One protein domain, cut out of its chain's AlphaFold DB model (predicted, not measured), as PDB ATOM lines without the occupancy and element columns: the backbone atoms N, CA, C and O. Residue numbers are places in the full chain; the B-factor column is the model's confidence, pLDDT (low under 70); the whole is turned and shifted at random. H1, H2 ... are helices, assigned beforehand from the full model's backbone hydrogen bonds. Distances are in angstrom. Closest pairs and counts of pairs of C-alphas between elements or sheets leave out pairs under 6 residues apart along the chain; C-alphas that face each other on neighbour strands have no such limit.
ATOM      1  N   MET A  20     -51.912 -28.781 -48.185       96.75
ATOM      2  CA  MET A  20     -52.688 -28.801 -46.945       96.75
ATOM      3  C   MET A  20     -52.236 -27.666 -46.016       96.75
ATOM      4  O   MET A  20     -51.037 -27.375 -45.952       96.75
ATOM      5  N   PRO A  21     -53.165 -27.007 -45.300       95.50
ATOM      6  CA  PRO A  21     -52.805 -25.980 -44.333       95.50
ATOM      7  C   PRO A  21     -52.120 -26.605 -43.106       95.50
ATOM      8  O   PRO A  21     -52.406 -27.741 -42.734       95.50
ATOM      9  N   MET A  22     -51.255 -25.832 -42.445       95.50
ATOM     10  CA  MET A  22     -50.620 -26.195 -41.168       95.50
ATOM     11  C   MET A  22     -50.977 -25.176 -40.069       95.50
ATOM     12  O   MET A  22     -50.125 -24.378 -39.667       95.50
ATOM     13  N   PRO A  23     -52.246 -25.144 -39.621       96.38
ATOM     14  CA  PRO A  23     -52.693 -24.273 -38.536       96.38
ATOM     15  C   PRO A  23     -51.949 -24.611 -37.235       96.38
ATOM     16  O   PRO A  23     -51.949 -25.755 -36.787       96.38
ATOM     17  N   LYS A  24     -51.273 -23.628 -36.631       95.31
ATOM     18  CA  LYS A  24     -50.441 -23.854 -35.430       95.31
ATOM     19  C   LYS A  24     -51.267 -24.212 -34.195       95.31
ATOM     20  O   LYS A  24     -50.782 -24.935 -33.336       95.31
ATOM     21  N   ASP A  25     -52.498 -23.728 -34.123       96.62
ATOM     22  CA  ASP A  25     -53.473 -24.007 -33.066       96.62
ATOM     23  C   ASP A  25     -53.830 -25.498 -32.965       96.62
ATOM     24  O   ASP A  25     -54.164 -25.979 -31.887       96.62
ATOM     25  N   TYR A  26     -53.650 -26.280 -34.034       97.06
ATOM     26  CA  TYR A  26     -53.893 -27.726 -33.992       97.06
ATOM     27  C   TYR A  26     -52.835 -28.485 -33.175       97.06
ATOM     28  O   TYR A  26     -53.054 -29.647 -32.836       97.06
ATOM     29  N   LYS A  27     -51.714 -27.843 -32.805       96.50
ATOM     30  CA  LYS A  27     -50.728 -28.427 -31.879       96.50
ATOM     31  C   LYS A  27     -51.305 -28.666 -30.482       96.50
ATOM     32  O   LYS A  27     -50.818 -29.542 -29.778       96.50
ATOM     33  N   GLU A  28     -52.373 -27.962 -30.099       97.19
ATOM     34  CA  GLU A  28     -53.087 -28.215 -28.842       97.19
ATOM     35  C   GLU A  28     -53.600 -29.660 -28.755       97.19
ATOM     36  O   GLU A  28     -53.590 -30.260 -27.681       97.19
ATOM     37  N   PHE A  29     -53.961 -30.264 -29.891       97.75
ATOM     38  CA  PHE A  29     -54.412 -31.655 -29.939       97.75
ATOM     39  C   PHE A  29     -53.292 -32.679 -29.712       97.75
ATOM     40  O   PHE A  29     -53.590 -33.859 -29.541       97.75
ATOM     41  N   LEU A  30     -52.026 -32.255 -29.720       97.94
ATOM     42  CA  LEU A  30     -50.857 -33.116 -29.523       97.94
ATOM     43  C   LEU A  30     -50.277 -33.009 -28.105       97.94
ATOM     44  O   LEU A  30     -49.262 -33.638 -27.813       97.94
ATOM     45  N   LYS A  31     -50.896 -32.236 -27.208       97.44
ATOM     46  CA  LYS A  31     -50.456 -32.140 -25.810       97.44
ATOM     47  C   LYS A  31     -50.769 -33.419 -25.034       97.44
ATOM     48  O   LYS A  31     -51.780 -34.077 -25.268       97.44
ATOM     49  N   THR A  32     -49.903 -33.739 -24.080       96.88
ATOM     50  CA  THR A  32     -50.078 -34.825 -23.109       96.88
ATOM     51  C   THR A  32     -49.497 -34.401 -21.762       96.88
ATOM     52  O   THR A  32     -48.671 -33.494 -21.699       96.88
ATOM     53  N   GLU A  33     -49.944 -35.030 -20.679       97.06
ATOM     54  CA  GLU A  33     -49.497 -34.726 -19.311       97.06
ATOM     55  C   GLU A  33     -48.168 -35.408 -18.952       97.06
ATOM     56  O   GLU A  33     -47.513 -35.026 -17.987       97.06
ATOM     57  N   THR A  34     -47.774 -36.437 -19.708       97.12
ATOM     58  CA  THR A  34     -46.698 -37.366 -19.320       97.12
ATOM     59  C   THR A  34     -45.459 -37.322 -20.212       97.12
ATOM     60  O   THR A  34     -44.482 -38.008 -19.919       97.12
ATOM     61  N   ALA A  35     -45.481 -36.553 -21.301       97.50
ATOM     62  CA  ALA A  35     -44.394 -36.458 -22.275       97.50
ATOM     63  C   ALA A  35     -44.407 -35.093 -22.982       97.50
ATOM     64  O   ALA A  35     -45.381 -34.351 -22.886       97.50
ATOM     65  N   ASP A  36     -43.349 -34.792 -23.736       97.44
ATOM     66  CA  ASP A  36     -43.224 -33.519 -24.461       97.44
ATOM     67  C   ASP A  36     -44.297 -33.351 -25.548       97.44
ATOM     68  O   ASP A  36     -44.796 -32.251 -25.786       97.44
ATOM     69  N   ILE A  37     -44.665 -34.450 -26.213       98.12
ATOM     70  CA  ILE A  37     -45.685 -34.472 -27.261       98.12
ATOM     71  C   ILE A  37     -46.327 -35.862 -27.381       98.12
ATOM     72  O   ILE A  37     -45.666 -36.891 -27.233       98.12
ATOM     73  N   SER A  38     -47.627 -35.902 -27.673       98.00
ATOM     74  CA  SER A  38     -48.366 -37.118 -28.016       98.00
ATOM     75  C   SER A  38     -48.187 -37.468 -29.495       98.00
ATOM     76  O   SER A  38     -48.325 -36.611 -30.367       98.00
ATOM     77  N   ASN A  39     -47.955 -38.747 -29.799       97.19
ATOM     78  CA  ASN A  39     -47.880 -39.240 -31.180       97.19
ATOM     79  C   ASN A  39     -49.251 -39.342 -31.873       97.19
ATOM     80  O   ASN A  39     -49.315 -39.565 -33.080       97.19
ATOM     81  N   MET A  40     -50.342 -39.217 -31.116       96.69
ATOM     82  CA  MET A  40     -51.707 -39.224 -31.630       96.69
ATOM     83  C   MET A  40     -52.451 -37.970 -31.185       96.69
ATOM     84  O   MET A  40     -52.345 -37.538 -30.038       96.69
ATOM     85  N   SER A  41     -53.246 -37.426 -32.102       97.25
ATOM     86  CA  SER A  41     -54.160 -36.323 -31.824       97.25
ATOM     87  C   SER A  41     -55.274 -36.756 -30.868       97.25
ATOM     88  O   SER A  41     -55.882 -37.812 -31.052       97.25
ATOM     89  N   SER A  42     -55.598 -35.905 -29.893       97.12
ATOM     90  CA  SER A  42     -56.779 -36.058 -29.033       97.12
ATOM     91  C   SER A  42     -58.102 -35.838 -29.787       97.12
ATOM     92  O   SER A  42     -59.158 -36.295 -29.350       97.12
ATOM     93  N   SER A  43     -58.054 -35.181 -30.952       95.81
ATOM     94  CA  SER A  43     -59.182 -35.019 -31.874       95.81
ATOM     95  C   SER A  43     -59.188 -36.093 -32.965       95.81
ATOM     96  O   SER A  43     -58.144 -36.429 -33.527       95.81
ATOM     97  N   LYS A  44     -60.386 -36.569 -33.336       95.31
ATOM     98  CA  LYS A  44     -60.604 -37.470 -34.487       95.31
ATOM     99  C   LYS A  44     -60.539 -36.749 -35.842       95.31
ATOM    100  O   LYS A  44     -60.512 -37.405 -36.881       95.31
ATOM    101  N   TRP A  45     -60.547 -35.417 -35.847       95.00
ATOM    102  CA  TRP A  45     -60.569 -34.595 -37.057       95.00
ATOM    103  C   TRP A  45     -59.180 -34.051 -37.382       95.00
ATOM    104  O   TRP A  45     -58.399 -33.745 -36.488       95.00
ATOM    105  N   GLY A  46     -58.877 -33.903 -38.675       95.12
ATOM    106  CA  GLY A  46     -57.611 -33.305 -39.108       95.12
ATOM    107  C   GLY A  46     -56.381 -34.186 -38.868       95.12
ATOM    108  O   GLY A  46     -55.289 -33.651 -38.712       95.12
ATOM    109  N   GLY A  47     -56.532 -35.517 -38.855       96.50
ATOM    110  CA  GLY A  47     -55.441 -36.467 -38.587       96.50
ATOM    111  C   GLY A  47     -54.192 -36.264 -39.455       96.50
ATOM    112  O   GLY A  47     -53.084 -36.249 -38.935       96.50
ATOM    113  N   ALA A  48     -54.357 -36.013 -40.758       97.38
ATOM    114  CA  ALA A  48     -53.225 -35.729 -41.649       97.38
ATOM    115  C   ALA A  48     -52.484 -34.430 -41.269       97.38
ATOM    116  O   ALA A  48     -51.260 -34.353 -41.341       97.38
ATOM    117  N   ILE A  49     -53.219 -33.407 -40.820       97.94
ATOM    118  CA  ILE A  49     -52.648 -32.118 -40.410       97.94
ATOM    119  C   ILE A  49     -51.908 -32.267 -39.079       97.94
ATOM    120  O   ILE A  49     -50.781 -31.797 -38.949       97.94
ATOM    121  N   THR A  50     -52.514 -32.930 -38.092       98.06
ATOM    122  CA  THR A  50     -51.890 -33.140 -36.777       98.06
ATOM    123  C   THR A  50     -50.677 -34.064 -36.866       98.06
ATOM    124  O   THR A  50     -49.669 -33.781 -36.227       98.06
ATOM    125  N   ALA A  51     -50.694 -35.082 -37.733       98.19
ATOM    126  CA  ALA A  51     -49.510 -35.890 -38.029       98.19
ATOM    127  C   ALA A  51     -48.379 -35.054 -38.660       98.19
ATOM    128  O   ALA A  51     -47.230 -35.143 -38.230       98.19
ATOM    129  N   ALA A  52     -48.688 -34.185 -39.629       98.00
ATOM    130  CA  ALA A  52     -47.693 -33.280 -40.208       98.00
ATOM    131  C   ALA A  52     -47.133 -32.287 -39.172       98.00
ATOM    132  O   ALA A  52     -45.934 -32.006 -39.165       98.00
ATOM    133  N   LEU A  53     -47.975 -31.771 -38.270       98.00
ATOM    134  CA  LEU A  53     -47.539 -30.903 -37.173       98.00
ATOM    135  C   LEU A  53     -46.639 -31.645 -36.182       98.00
ATOM    136  O   LEU A  53     -45.612 -31.092 -35.799       98.00
ATOM    137  N   PHE A  54     -46.963 -32.895 -35.845       98.38
ATOM    138  CA  PHE A  54     -46.102 -33.753 -35.030       98.38
ATOM    139  C   PHE A  54     -44.709 -33.888 -35.657       98.38
ATOM    140  O   PHE A  54     -43.711 -33.619 -34.997       98.38
ATOM    141  N   LEU A  55     -44.631 -34.215 -36.954       98.25
ATOM    142  CA  LEU A  55     -43.348 -34.314 -37.664       98.25
ATOM    143  C   LEU A  55     -42.568 -32.993 -37.643       98.25
ATOM    144  O   LEU A  55     -41.342 -33.008 -37.560       98.25
ATOM    145  N   SER A  56     -43.267 -31.856 -37.691       97.06
ATOM    146  CA  SER A  56     -42.631 -30.537 -37.709       97.06
ATOM    147  C   SER A  56     -41.870 -30.191 -36.425       97.06
ATOM    148  O   SER A  56     -40.933 -29.400 -36.501       97.06
ATOM    149  N   GLU A  57     -42.205 -30.794 -35.276       97.06
ATOM    150  CA  GLU A  57     -41.460 -30.579 -34.019       97.06
ATOM    151  C   GLU A  57     -40.027 -31.124 -34.077       97.06
ATOM    152  O   GLU A  57     -39.151 -30.666 -33.348       97.06
ATOM    153  N   PHE A  58     -39.771 -32.081 -34.970       97.75
ATOM    154  CA  PHE A  58     -38.466 -32.722 -35.131       97.75
ATOM    155  C   PHE A  58     -37.640 -32.114 -36.271       97.75
ATOM    156  O   PHE A  58     -36.524 -32.559 -36.546       97.75
ATOM    157  N   VAL A  59     -38.170 -31.097 -36.952       97.56
ATOM    158  CA  VAL A  59     -37.484 -30.405 -38.044       97.56
ATOM    159  C   VAL A  59     -36.745 -29.195 -37.483       97.56
ATOM    160  O   VAL A  59     -37.342 -28.299 -36.890       97.56
ATOM    161  N   GLN A  60     -35.433 -29.137 -37.711       97.62
ATOM    162  CA  GLN A  60     -34.616 -28.002 -37.283       97.62
ATOM    163  C   GLN A  60     -35.097 -26.697 -37.924       97.62
ATOM    164  O   GLN A  60     -35.407 -26.645 -39.122       97.62
ATOM    165  N   GLN A  61     -35.105 -25.619 -37.140       94.88
ATOM    166  CA  GLN A  61     -35.466 -24.293 -37.635       94.88
ATOM    167  C   GLN A  61     -34.589 -23.888 -38.829       94.88
ATOM    168  O   GLN A  61     -33.389 -24.141 -38.852       94.88
ATOM    169  N   GLY A  62     -35.202 -23.263 -39.837       94.44
ATOM    170  CA  GLY A  62     -34.526 -22.865 -41.078       94.44
ATOM    171  C   GLY A  62     -34.429 -23.964 -42.144       94.44
ATOM    172  O   GLY A  62     -34.100 -23.661 -43.291       94.44
ATOM    173  N   THR A  63     -34.778 -25.216 -41.828       97.06
ATOM    174  CA  THR A  63     -34.784 -26.308 -42.815       97.06
ATOM    175  C   THR A  63     -35.889 -26.105 -43.854       97.06
ATOM    176  O   THR A  63     -37.068 -25.973 -43.516       97.06
ATOM    177  N   ARG A  64     -35.537 -26.137 -45.147       95.12
ATOM    178  CA  ARG A  64     -36.525 -26.225 -46.237       95.12
ATOM    179  C   ARG A  64     -37.145 -27.624 -46.233       95.12
ATOM    180  O   ARG A  64     -36.532 -28.564 -46.726       95.12
ATOM    181  N   TRP A  65     -38.353 -27.752 -45.694       96.69
ATOM    182  CA  TRP A  65     -39.011 -29.042 -45.484       96.69
ATOM    183  C   TRP A  65     -40.425 -29.088 -46.074       96.69
ATOM    184  O   TRP A  65     -41.139 -28.084 -46.101       96.69
ATOM    185  N   ALA A  66     -40.813 -30.271 -46.548       97.25
ATOM    186  CA  ALA A  66     -42.171 -30.609 -46.948       97.25
ATOM    187  C   ALA A  66     -42.457 -32.067 -46.570       97.25
ATOM    188  O   ALA A  66     -41.615 -32.943 -46.772       97.25
TER     189      ALA A  66
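This is residues 20 to 66 of the 104 residues of the protein "CYTOSOL_AP domain-containing protein" of Desulfatirhabdium butyrativorans (UniProt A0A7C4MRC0). This is a domain with little regular structure: two short helices, H2 and H1, cross at nearly a right angle, and loops make up the rest. A long loop, residues 31 to 46, joins them, and residues 58 to 64 stick out beyond H2. The printed part has 47 residues with two named helices, H1 then H2, and no named strand; the class is all helix, with 17 residues in named elements. It is compact, with a radius of gyration of the C-alphas of 10.8 A and spans of 29 by 24 by 15 A.

Find C-alpha 47 at (-55.441, -36.467, -38.587); from there H2, residues 47 to 56, runs 14.1 A to C-alpha 56 at (-42.631, -30.537, -37.709). Go back to C-alpha 24 at (-50.441, -23.854, -35.430), where H1, residues 24 to 30, begins its 11.0 A.

H2 and H1 touch, and their closest C-alphas, those of Thr 50 and Tyr 26, are 6.4 A apart. Their lines are about perpendicular, at 81 degrees. In H2 every O i to N i+4 pair is within hydrogen-bond range; in H1 0 of 3 are, but 4 of 4 O i to N i+3 pairs are.

The two C-alphas farthest apart, those of Glu 33 and Arg 64, are 31.1 A apart. The link from H1 to H2 is long, 16 residues. The printed part has no cut, and no printed residue is under 70 in pLDDT.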